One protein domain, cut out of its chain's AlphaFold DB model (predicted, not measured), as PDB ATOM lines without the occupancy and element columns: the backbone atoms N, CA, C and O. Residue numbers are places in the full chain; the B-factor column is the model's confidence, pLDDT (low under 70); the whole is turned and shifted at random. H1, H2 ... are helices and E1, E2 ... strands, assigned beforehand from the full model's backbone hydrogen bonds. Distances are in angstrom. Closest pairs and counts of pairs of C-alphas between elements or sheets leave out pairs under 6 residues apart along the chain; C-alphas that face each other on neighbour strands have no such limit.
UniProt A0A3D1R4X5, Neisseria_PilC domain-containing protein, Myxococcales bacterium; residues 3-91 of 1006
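What this domain is: This is residues 3 to 91 of the 1006 residues of the protein "Neisseria_PilC domain-containing protein" of Myxococcales bacterium (UniProt A0A3D1R4X5). Three small two-stranded antiparallel ladders are strung loosely along one long axis: E1 and E2 at one end, E3 and E4 beyond them where E2 runs on into E3, and E5 and E6 near the middle. H3 packs on E2 by its residues 83 to 85, while H1, H2 and a loop, whose residues 39 to 45 stick out, make the other end. The 89 printed residues run E1 E2 E3 H1 H2 E4 E5 E6 H3, a mixed class of helices and strands with under half of the residues in named elements. The whole is loose, with a radius of gyration of the C-alphas of 16.3 A, and spans 53 by 28 by 19 A.

How they stand to each other: E1, residues 3 to 5, and E2, residues 13 to 18, form an antiparallel hairpin at 151 degrees, with N 3 and O 15 2.8 A apart. E2 runs on at 46 degrees into E3, residues 20 to 23, whose antiparallel neighbour is E4, residues 49 to 52, with N 22 and O 50 at 2.8 A. H1, residues 24 to 27, and H2, residues 33 to 36, are apart. E5, residues 59 to 61, and E6, residues 68 to 70, form an antiparallel hairpin at 134 degrees, with N 60 and O 69 at 2.9 A. The closest C-alphas of E4 and E5, Val 52 and Val 59, are 5.2 A apart. Residues 81 to 82 pair antiparallel with residues 17 to 18 of E2. In H3, residues 83 to 90, every O i to N i+4 pair is within hydrogen-bond range; H1 and H2 are too short for such a pair. The closest C-alphas of E2 and H3, Leu 16 and Ala 83, are 5.3 A apart.

Where its parts are: E1 begins at C-alpha 3 (373.146, 222.731, 459.500). E2 is 17.0 A long, E3 10.1 A and H3 10.4 A, ending at C-alpha 90 (378.979, 240.181, 468.618).

The domain as a whole: The C-alphas farthest apart, of Asp 9 and Ser 43, are 52.9 A apart. The printed part has no cut. The links H2 to E4 and E6 to H3 are long. The mean pLDDT of the printed part is 73.0; 33 residues are under 70, among them residues 28 to 48.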
ATOM      1  N   ARG A   3     373.401 222.691 460.948       79.31
ATOM      2  CA  ARG A   3     373.146 222.731 459.500       79.31
ATOM      3  C   ARG A   3     374.385 223.272 458.784       79.31
ATOM      4  O   ARG A   3     375.102 224.091 459.348       79.31
ATOM      5  N   MET A   4     374.587 222.843 457.540       75.44
ATOM      6  CA  MET A   4     375.625 223.365 456.645       75.44
ATOM      7  C   MET A   4     374.991 223.988 455.401       75.44
ATOM      8  O   MET A   4     373.933 223.540 454.950       75.44
ATOM      9  N   SER A   5     375.660 224.983 454.827       70.50
ATOM     10  CA  SER A   5     375.365 225.512 453.499       70.50
ATOM     11  C   SER A   5     376.638 225.442 452.651       70.50
ATOM     12  O   SER A   5     377.575 226.201 452.909       70.50
ATOM     13  N   PRO A   6     376.716 224.535 451.661       63.69
ATOM     14  CA  PRO A   6     377.875 224.458 450.784       63.69
ATOM     15  C   PRO A   6     377.942 225.691 449.876       63.69
ATOM     16  O   PRO A   6     376.918 226.173 449.386       63.69
ATOM     17  N   ASP A   7     379.159 226.164 449.617       60.06
ATOM     18  CA  ASP A   7     379.459 227.201 448.630       60.06
ATOM     19  C   ASP A   7     380.476 226.635 447.628       60.06
ATOM     20  O   ASP A   7     381.396 225.899 447.991       60.06
ATOM     21  N   ARG A   8     380.266 226.927 446.344       52.38
ATOM     22  CA  ARG A   8     381.138 226.477 445.258       52.38
ATOM     23  C   ARG A   8     382.419 227.307 445.185       52.38
ATOM     24  O   ARG A   8     383.458 226.764 444.824       52.38
ATOM     25  N   ASP A   9     382.327 228.599 445.495       51.53
ATOM     26  CA  ASP A   9     383.396 229.578 445.270       51.53
ATOM     27  C   ASP A   9     383.916 230.190 446.593       51.53
ATOM     28  O   ASP A   9     384.682 231.157 446.571       51.53
ATOM     29  N   GLY A  10     383.510 229.637 447.745       57.72
ATOM     30  CA  GLY A  10     383.841 230.123 449.088       57.72
ATOM     31  C   GLY A  10     383.870 229.012 450.153       57.72
ATOM     32  O   GLY A  10     383.513 227.867 449.868       57.72
ATOM     33  N   PRO A  11     384.322 229.320 451.385       65.94
ATOM     34  CA  PRO A  11     384.274 228.372 452.492       65.94
ATOM     35  C   PRO A  11     382.824 228.014 452.830       65.94
ATOM     36  O   PRO A  11     381.933 228.862 452.794       65.94
ATOM     37  N   TRP A  12     382.592 226.750 453.171       77.94
ATOM     38  CA  TRP A  12     381.271 226.276 453.575       77.94
ATOM     39  C   TRP A  12     380.886 226.861 454.929       77.94
ATOM     40  O   TRP A  12     381.740 227.010 455.808       77.94
ATOM     41  N   THR A  13     379.602 227.179 455.094       81.06
ATOM     42  CA  THR A  13     379.119 227.898 456.275       81.06
ATOM     43  C   THR A  13     378.295 226.989 457.173       81.06
ATOM     44  O   THR A  13     377.496 226.169 456.703       81.06
ATOM     45  N   GLY A  14     378.511 227.115 458.479       86.69
ATOM     46  CA  GLY A  14     377.778 226.390 459.508       86.69
ATOM     47  C   GLY A  14     376.687 227.251 460.127       86.69
ATOM     48  O   GLY A  14     376.826 228.463 460.278       86.69
ATOM     49  N   ARG A  15     375.579 226.615 460.509       88.25
ATOM     50  CA  ARG A  15     374.484 227.246 461.253       88.25
ATOM     51  C   ARG A  15     374.013 226.343 462.374       88.25
ATOM     52  O   ARG A  15     373.719 225.168 462.149       88.25
ATOM     53  N   LEU A  16     373.889 226.888 463.577       91.19
ATOM     54  CA  LEU A  16     373.474 226.133 464.757       91.19
ATOM     55  C   LEU A  16     372.227 226.766 465.362       91.19
ATOM     56  O   LEU A  16     372.288 227.844 465.942       91.19
ATOM     57  N   TYR A  17     371.107 226.053 465.267       90.44
ATOM     58  CA  TYR A  17     369.805 226.529 465.736       90.44
ATOM     59  C   TYR A  17     369.416 225.919 467.080       90.44
ATOM     60  O   TYR A  17     369.558 224.702 467.285       90.44
ATOM     61  N   ARG A  18     368.811 226.729 467.953       91.81
ATOM     62  CA  ARG A  18     368.126 226.269 469.165       91.81
ATOM     63  C   ARG A  18     366.611 226.328 469.002       91.81
ATOM     64  O   ARG A  18     366.026 227.390 468.820       91.81
ATOM     65  N   PHE A  19     365.988 225.165 469.161       90.38
ATOM     66  CA  PHE A  19     364.539 224.978 469.260       90.38
ATOM     67  C   PHE A  19     364.196 224.265 470.564       90.38
ATOM     68  O   PHE A  19     365.060 223.602 471.139       90.38
ATOM     69  N   GLY A  20     362.953 224.382 471.020       86.94
ATOM     70  CA  GLY A  20     362.434 223.671 472.184       86.94
ATOM     71  C   GLY A  20     362.062 222.225 471.859       86.94
ATOM     72  O   GLY A  20     361.896 221.851 470.697       86.94
ATOM     73  N   LEU A  21     361.912 221.413 472.904       84.06
ATOM     74  CA  LEU A  21     361.383 220.057 472.809       84.06
ATOM     75  C   LEU A  21     360.121 219.973 473.667       84.06
ATOM     76  O   LEU A  21     360.159 220.281 474.857       84.06
ATOM     77  N   TYR A  22     359.016 219.557 473.066       81.75
ATOM     78  CA  TYR A  22     357.736 219.364 473.731       81.75
ATOM     79  C   TYR A  22     357.395 217.877 473.766       81.75
ATOM     80  O   TYR A  22     357.481 217.201 472.745       81.75
ATOM     81  N   ASN A  23     357.008 217.359 474.932       78.81
ATOM     82  CA  ASN A  23     356.672 215.950 475.115       78.81
ATOM     83  C   ASN A  23     355.237 215.811 475.646       78.81
ATOM     84  O   ASN A  23     354.968 216.111 476.811       78.81
ATOM     85  N   GLU A  24     354.322 215.322 474.806       75.00
ATOM     86  CA  GLU A  24     352.909 215.131 475.172       75.00
ATOM     87  C   GLU A  24     352.712 214.152 476.337       75.00
ATOM     88  O   GLU A  24     351.792 214.330 477.137       75.00
ATOM     89  N   PHE A  25     353.565 213.126 476.453       74.94
ATOM     90  CA  PHE A  25     353.491 212.151 477.544       74.94
ATOM     91  C   PHE A  25     353.765 212.811 478.896       74.94
ATOM     92  O   PHE A  25     353.045 212.574 479.869       74.94
ATOM     93  N   VAL A  26     354.797 213.659 478.938       77.44
ATOM     94  CA  VAL A  26     355.190 214.398 480.143       77.44
ATOM     95  C   VAL A  26     354.094 215.379 480.538       77.44
ATOM     96  O   VAL A  26     353.729 215.448 481.707       77.44
ATOM     97  N   GLU A  27     353.526 216.099 479.573       75.69
ATOM     98  CA  GLU A  27     352.515 217.127 479.841       75.69
ATOM     99  C   GLU A  27     351.103 216.574 480.094       75.69
ATOM    100  O   GLU A  27     350.240 217.308 480.574       75.69
ATOM    101  N   GLY A  28     350.859 215.282 479.844       62.34
ATOM    102  CA  GLY A  28     349.575 214.642 480.146       62.34
ATOM    103  C   GLY A  28     348.442 215.012 479.190       62.34
ATOM    104  O   GLY A  28     347.264 214.907 479.537       62.34
ATOM    105  N   GLY A  29     348.790 215.473 477.990       60.34
ATOM    106  CA  GLY A  29     347.851 215.934 476.976       60.34
ATOM    107  C   GLY A  29     348.411 217.081 476.141       60.34
ATOM    108  O   GLY A  29     349.486 217.616 476.404       60.34
ATOM    109  N   THR A  30     347.664 217.462 475.109       54.72
ATOM    110  CA  THR A  30     348.041 218.534 474.186       54.72
ATOM    111  C   THR A  30     347.750 219.916 474.776       54.72
ATOM    112  O   THR A  30     346.626 220.163 475.216       54.72
ATOM    113  N   THR A  31     348.708 220.846 474.716       45.16
ATOM    114  CA  THR A  31     348.530 222.236 475.193       45.16
ATOM    115  C   THR A  31     347.574 223.083 474.338       45.16
ATOM    116  O   THR A  31     346.993 224.028 474.863       45.16
ATOM    117  N   ASP A  32     347.356 222.739 473.060       51.19
ATOM    118  CA  ASP A  32     346.347 223.373 472.195       51.19
ATOM    119  C   ASP A  32     346.019 222.498 470.956       51.19
ATOM    120  O   ASP A  32     346.838 222.405 470.036       51.19
ATOM    121  N   PRO A  33     344.827 221.876 470.865       47.28
ATOM    122  CA  PRO A  33     344.451 221.054 469.713       47.28
ATOM    123  C   PRO A  33     344.394 221.837 468.389       47.28
ATOM    124  O   PRO A  33     344.588 221.251 467.322       47.28
ATOM    125  N   THR A  34     344.178 223.159 468.435       48.88
ATOM    126  CA  THR A  34     344.066 224.012 467.237       48.88
ATOM    127  C   THR A  34     345.413 224.309 466.577       48.88
ATOM    128  O   THR A  34     345.453 224.595 465.381       48.88
ATOM    129  N   LYS A  35     346.520 224.167 467.320       50.59
ATOM    130  CA  LYS A  35     347.894 224.301 466.806       50.59
ATOM    131  C   LYS A  35     348.480 222.991 466.273       50.59
ATOM    132  O   LYS A  35     349.492 223.019 465.575       50.59
ATOM    133  N   LEU A  36     347.856 221.857 466.599       51.38
ATOM    134  CA  LEU A  36     348.409 220.525 466.356       51.38
ATOM    135  C   LEU A  36     347.708 219.799 465.195       51.38
ATOM    136  O   LEU A  36     348.394 219.152 464.405       51.38
ATOM    137  N   HIS A  37     346.377 219.926 465.029       51.41
ATOM    138  CA  HIS A  37     345.628 219.098 464.066       51.41
ATOM    139  C   HIS A  37     344.299 219.709 463.547       51.41
ATOM    140  O   HIS A  37     343.312 219.713 464.278       51.41
ATOM    141  N   PRO A  38     344.171 220.074 462.252       43.56
ATOM    142  CA  PRO A  38     342.860 220.340 461.641       43.56
ATOM    143  C   PRO A  38     342.055 219.072 461.274       43.56
ATOM    144  O   PRO A  38     340.885 219.194 460.926       43.56
ATOM    145  N   GLN A  39     342.656 217.866 461.292       40.94
ATOM    146  CA  GLN A  39     342.042 216.642 460.728       40.94
ATOM    147  C   GLN A  39     342.173 215.343 461.558       40.94
ATOM    148  O   GLN A  39     341.809 214.278 461.061       40.94
ATOM    149  N   ARG A  40     342.671 215.360 462.802       41.94
ATOM    150  CA  ARG A  40     342.919 214.107 463.548       41.94
ATOM    151  C   ARG A  40     341.702 213.674 464.376       41.94
ATOM    152  O   ARG A  40     341.102 214.484 465.078       41.94
ATOM    153  N   ALA A  41     341.344 212.393 464.293       37.53
ATOM    154  CA  ALA A  41     340.328 211.778 465.144       37.53
ATOM    155  C   ALA A  41     340.864 211.579 466.574       37.53
ATOM    156  O   ALA A  41     342.044 211.304 466.766       37.53
ATOM    157  N   ALA A  42     339.985 211.667 467.575       37.47
ATOM    158  CA  ALA A  42     340.310 211.573 469.006       37.47
ATOM    159  C   ALA A  42     340.852 210.200 469.480       37.47
ATOM    160  O   ALA A  42     341.052 210.005 470.674       37.47
ATOM    161  N   SER A  43     341.048 209.239 468.574       36.22
ATOM    162  CA  SER A  43     341.378 207.842 468.875       36.22
ATOM    163  C   SER A  43     342.818 207.441 468.541       36.22
ATOM    164  O   SER A  43     343.091 206.247 468.504       36.22
ATOM    165  N   ASP A  44     343.716 208.386 468.247       38.25
ATOM    166  CA  ASP A  44     345.099 208.085 467.848       38.25
ATOM    167  C   ASP A  44     346.032 208.033 469.084       38.25
ATOM    168  O   ASP A  44     346.281 209.075 469.698       38.25
ATOM    169  N   PRO A  45     346.504 206.848 469.524       42.12
ATOM    170  CA  PRO A  45     347.078 206.655 470.851       42.12
ATOM    171  C   PRO A  45     348.614 206.608 470.824       42.12
ATOM    172  O   PRO A  45     349.204 205.623 471.266       42.12
ATOM    173  N   VAL A  46     349.288 207.658 470.342       50.97
ATOM    174  CA  VAL A  46     350.757 207.744 470.462       50.97
ATOM    175  C   VAL A  46     351.174 209.094 471.053       50.97
ATOM    176  O   VAL A  46     351.110 210.102 470.348       50.97
ATOM    177  N   PRO A  47     351.622 209.134 472.327       53.31
ATOM    178  CA  PRO A  47     352.273 210.313 472.885       53.31
ATOM    179  C   PRO A  47     353.503 210.625 472.037       53.31
ATOM    180  O   PRO A  47     354.364 209.752 471.900       53.31
ATOM    181  N   SER A  48     353.554 211.822 471.459       65.06
ATOM    182  CA  SER A  48     354.621 212.218 470.543       65.06
ATOM    183  C   SER A  48     355.503 213.312 471.148       65.06
ATOM    184  O   SER A  48     355.039 214.190 471.883       65.06
ATOM    185  N   ILE A  49     356.792 213.254 470.823       75.25
ATOM    186  CA  ILE A  49     357.749 214.331 471.072       75.25
ATOM    187  C   ILE A  49     357.772 215.240 469.835       75.25
ATOM    188  O   ILE A  49     357.763 214.760 468.702       75.25
ATOM    189  N   TYR A  50     357.799 216.555 470.040       78.25
ATOM    190  CA  TYR A  50     357.839 217.555 468.975       78.25
ATOM    191  C   TYR A  50     358.956 218.554 469.209       78.25
ATOM    192  O   TYR A  50     359.224 218.972 470.334       78.25
ATOM    193  N   VAL A  51     359.557 218.990 468.111       83.50
ATOM    194  CA  VAL A  51     360.407 220.175 468.092       83.50
ATOM    195  C   VAL A  51     359.486 221.386 468.002       83.50
ATOM    196  O   VAL A  51     358.576 221.402 467.169       83.50
ATOM    197  N   VAL A  52     359.697 222.378 468.863       86.31
ATOM    198  CA  VAL A  52     358.856 223.578 468.936       86.31
ATOM    199  C   VAL A  52     359.675 224.862 468.837       86.31
ATOM    200  O   VAL A  52     360.825 224.921 469.273       86.31
ATOM    201  N   ASP A  53     359.078 225.884 468.231       89.12
ATOM    202  CA  ASP A  53     359.642 227.229 468.120       89.12
ATOM    203  C   ASP A  53     359.448 228.030 469.424       89.12
ATOM    204  O   ASP A  53     358.838 227.536 470.379       89.12
ATOM    205  N   GLU A  54     359.972 229.256 469.496       88.94
ATOM    206  CA  GLU A  54     359.826 230.130 470.677       88.94
ATOM    207  C   GLU A  54     358.347 230.395 471.033       88.94
ATOM    208  O   GLU A  54     357.965 230.454 472.203       88.94
ATOM    209  N   GLY A  55     357.478 230.461 470.020       85.31
ATOM    210  CA  GLY A  55     356.025 230.596 470.160       85.31
ATOM    211  C   GLY A  55     355.286 229.296 470.512       85.31
ATOM    212  O   GLY A  55     354.044 229.274 470.505       85.31
ATOM    213  N   ASN A  56     356.023 228.222 470.813       82.12
ATOM    214  CA  ASN A  56     355.528 226.880 471.108       82.12
ATOM    215  C   ASN A  56     354.698 226.266 469.958       82.12
ATOM    216  O   ASN A  56     353.722 225.546 470.188       82.12
ATOM    217  N   ASN A  57     355.038 226.588 468.707       81.19
ATOM    218  CA  ASN A  57     354.459 225.981 467.508       81.19
ATOM    219  C   ASN A  57     355.337 224.817 467.035       81.19
ATOM    220  O   ASN A  57     356.560 224.909 467.096       81.19
ATOM    221  N   ILE A  58     354.729 223.748 466.502       78.81
ATOM    222  CA  ILE A  58     355.498 222.635 465.927       78.81
ATOM    223  C   ILE A  58     356.335 223.133 464.750       78.81
ATOM    224  O   ILE A  58     355.808 223.711 463.790       78.81
ATOM    225  N   VAL A  59     357.620 222.807 464.817       80.81
ATOM    226  CA  VAL A  59     358.587 223.015 463.750       80.81
ATOM    227  C   VAL A  59     358.664 221.770 462.880       80.81
ATOM    228  O   VAL A  59     358.796 220.649 463.368       80.81
ATOM    229  N   GLU A  60     358.614 221.991 461.577       77.94
ATOM    230  CA  GLU A  60     358.985 221.023 460.556       77.94
ATOM    231  C   GLU A  60     360.075 221.609 459.677       77.94
ATOM    232  O   GLU A  60     360.197 222.825 459.539       77.94
ATOM    233  N   GLU A  61     360.845 220.746 459.039       76.06
ATOM    234  CA  GLU A  61     361.796 221.161 458.021       76.06
ATOM    235  C   GLU A  61     361.186 220.953 456.637       76.06
ATOM    236  O   GLU A  61     360.577 219.924 456.344       76.06
ATOM    237  N   ASP A  62     361.311 221.958 455.777       70.75
ATOM    238  CA  ASP A  62     360.956 221.814 454.377       70.75
ATOM    239  C   ASP A  62     361.962 220.892 453.682       70.75
ATOM    240  O   ASP A  62     363.137 221.227 453.557       70.75
ATOM    241  N   THR A  63     361.504 219.741 453.203       63.59
ATOM    242  CA  THR A  63     362.362 218.734 452.564       63.59
ATOM    243  C   THR A  63     362.986 219.198 451.248       63.59
ATOM    244  O   THR A  63     363.945 218.586 450.789       63.59
ATOM    245  N   THR A  64     362.474 220.273 450.634       62.53
ATOM    246  CA  THR A  64     363.025 220.837 449.393       62.53
ATOM    247  C   THR A  64     364.010 221.966 449.677       62.53
ATOM    248  O   THR A  64     365.042 222.052 449.014       62.53
ATOM    249  N   SER A  65     363.702 222.850 450.634       62.84
ATOM    250  CA  SER A  65     364.530 224.034 450.910       62.84
ATOM    251  C   SER A  65     365.417 223.933 452.157       62.84
ATOM    252  O   SER A  65     366.186 224.859 452.402       62.84
ATOM    253  N   GLY A  66     365.274 222.891 452.983       68.88
ATOM    254  CA  GLY A  66     365.979 222.729 454.266       68.88
ATOM    255  C   GLY A  66     365.621 223.782 455.324       68.88
ATOM    256  O   GLY A  66     366.331 223.954 456.308       68.88
ATOM    257  N   GLN A  67     364.547 224.551 455.109       76.44
ATOM    258  CA  GLN A  67     364.165 225.655 455.995       76.44
ATOM    259  C   GLN A  67     363.209 225.170 457.081       76.44
ATOM    260  O   GLN A  67     362.254 224.448 456.794       76.44
ATOM    261  N   PHE A  68     363.412 225.635 458.313       83.88
ATOM    262  CA  PHE A  68     362.485 225.382 459.413       83.88
ATOM    263  C   PHE A  68     361.217 226.229 459.254       83.88
ATOM    264  O   PHE A  68     361.271 227.462 459.178       83.88
ATOM    265  N   LYS A  69     360.062 225.567 459.212       84.38
ATOM    266  CA  LYS A  69     358.735 226.163 459.047       84.38
ATOM    267  C   LYS A  69     357.767 225.700 460.127       84.38
ATOM    268  O   LYS A  69     357.923 224.636 460.718       84.38
ATOM    269  N   ARG A  70     356.724 226.493 460.355       83.50
ATOM    270  CA  ARG A  70     355.627 226.123 461.263       83.50
ATOM    271  C   ARG A  70     354.664 225.171 460.555       83.50
ATOM    272  O   ARG A  70     354.075 225.561 459.546       83.50
ATOM    273  N   ARG A  71     354.446 223.969 461.109       74.25
ATOM    274  CA  ARG A  71     353.587 222.913 460.520       74.25
ATOM    275  C   ARG A  71     352.193 223.420 460.129       74.25
ATOM    276  O   ARG A  71     351.762 223.258 458.993       74.25
ATOM    277  N   ALA A  72     351.473 224.022 461.078       66.69
ATOM    278  CA  ALA A  72     350.057 224.370 460.902       66.69
ATOM    279  C   ALA A  72     349.822 225.755 460.274       66.69
ATOM    280  O   ALA A  72     348.822 225.962 459.589       66.69
ATOM    281  N   LEU A  73     350.721 226.713 460.521       67.19
ATOM    282  CA  LEU A  73     350.551 228.118 460.127       67.19
ATOM    283  C   LEU A  73     351.280 228.475 458.824       67.19
ATOM    284  O   LEU A  73     350.987 229.509 458.223       67.19
ATOM    285  N   GLY A  74     352.233 227.643 458.391       70.00
ATOM    286  CA  GLY A  74     353.190 228.012 457.354       70.00
ATOM    287  C   GLY A  74     354.138 229.142 457.790       70.00
ATOM    288  O   GLY A  74     354.069 229.678 458.902       70.00
ATOM    289  N   GLY A  75     355.061 229.506 456.897       81.50
ATOM    290  CA  GLY A  75     356.094 230.514 457.164       81.50
ATOM    291  C   GLY A  75     357.252 230.008 458.036       81.50
ATOM    292  O   GLY A  75     357.207 228.894 458.556       81.50
ATOM    293  N   ARG A  76     358.303 230.832 458.161       85.56
ATOM    294  CA  ARG A  76     359.543 230.514 458.895       85.56
ATOM    295  C   ARG A  76     359.253 230.279 460.386       85.56
ATOM    296  O   ARG A  76     358.458 231.013 460.972       85.56
ATOM    297  N   ALA A  77     359.867 229.247 460.960       86.88
ATOM    298  CA  ALA A  77     359.845 228.982 462.396       86.88
ATOM    299  C   ALA A  77     360.765 229.955 463.148       86.88
ATOM    300  O   ALA A  77     361.810 230.346 462.630       86.88
ATOM    301  N   GLU A  78     360.371 230.326 464.364       90.88
ATOM    302  CA  GLU A  78     361.107 231.268 465.217       90.88
ATOM    303  C   GLU A  78     362.043 230.501 466.168       90.88
ATOM    304  O   GLU A  78     361.615 229.862 467.131       90.88
ATOM    305  N   HIS A  79     363.339 230.492 465.864       92.56
ATOM    306  CA  HIS A  79     364.352 229.897 466.738       92.56
ATOM    307  C   HIS A  79     364.575 230.753 467.989       92.56
ATOM    308  O   HIS A  79     364.440 231.969 467.929       92.56
ATOM    309  N   PHE A  80     364.987 230.129 469.099       94.00
ATOM    310  CA  PHE A  80     365.403 230.876 470.296       94.00
ATOM    311  C   PHE A  80     366.672 231.690 470.021       94.00
ATOM    312  O   PHE A  80     366.781 232.842 470.421       94.00
ATOM    313  N   TRP A  81     367.624 231.080 469.313       95.06
ATOM    314  CA  TRP A  81     368.828 231.724 468.794       95.06
ATOM    315  C   TRP A  81     369.421 230.893 467.648       95.06
ATOM    316  O   TRP A  81     369.150 229.690 467.517       95.06
ATOM    317  N   GLU A  82     370.222 231.556 466.816       94.12
ATOM    318  CA  GLU A  82     371.042 230.954 465.765       94.12
ATOM    319  C   GLU A  82     372.472 231.483 465.920       94.12
ATOM    320  O   GLU A  82     372.692 232.691 465.980       94.12
ATOM    321  N   ALA A  83     373.439 230.576 466.047       94.75
ATOM    322  CA  ALA A  83     374.797 230.922 466.461       94.75
ATOM    323  C   ALA A  83     375.501 231.904 465.513       94.75
ATOM    324  O   ALA A  83     376.199 232.805 465.976       94.75
ATOM    325  N   ASN A  84     375.320 231.772 464.195       93.81
ATOM    326  CA  ASN A  84     375.934 232.689 463.242       93.81
ATOM    327  C   ASN A  84     375.314 234.100 463.316       93.81
ATOM    328  O   ASN A  84     376.046 235.091 463.303       93.81
ATOM    329  N   GLU A  85     373.992 234.216 463.467       94.50
ATOM    330  CA  GLU A  85     373.305 235.490 463.728       94.50
ATOM    331  C   GLU A  85     373.867 236.178 464.991       94.50
ATOM    332  O   GLU A  85     374.123 237.387 464.968       94.50
ATOM    333  N   GLU A  86     374.122 235.427 466.067       96.12
ATOM    334  CA  GLU A  86     374.725 235.964 467.297       96.12
ATOM    335  C   GLU A  86     376.209 236.336 467.131       96.12
ATOM    336  O   GLU A  86     376.645 237.368 467.647       96.12
ATOM    337  N   LEU A  87     376.984 235.579 466.348       95.88
ATOM    338  CA  LEU A  87     378.372 235.925 466.007       95.88
ATOM    339  C   LEU A  87     378.470 237.240 465.229       95.88
ATOM    340  O   LEU A  87     379.337 238.073 465.508       95.88
ATOM    341  N   VAL A  88     377.566 237.454 464.271       94.75
ATOM    342  CA  VAL A  88     377.507 238.702 463.500       94.75
ATOM    343  C   VAL A  88     377.175 239.887 464.412       94.75
ATOM    344  O   VAL A  88     377.795 240.944 464.274       94.75
ATOM    345  N   LYS A  89     376.249 239.715 465.369       95.75
ATOM    346  CA  LYS A  89     375.904 240.743 466.372       95.75
ATOM    347  C   LYS A  89     377.067 241.052 467.317       95.75
ATOM    348  O   LYS A  89     377.289 242.222 467.623       95.75
ATOM    349  N   LEU A  90     377.797 240.028 467.766       95.62
ATOM    350  CA  LEU A  90     378.979 240.181 468.618       95.62
ATOM    351  C   LEU A  90     380.081 240.973 467.896       95.62
ATOM    352  O   LEU A  90     380.674 241.891 468.466       95.62
ATOM    353  N   GLY A  91     380.309 240.641 466.626       95.50
ATOM    354  CA  GLY A  91     381.304 241.260 465.762       95.50
ATOM    355  C   GLY A  91     382.728 240.738 465.992       95.50
ATOM    356  O   GLY A  91     383.140 240.467 467.116       95.50
TER     357      GLY A  91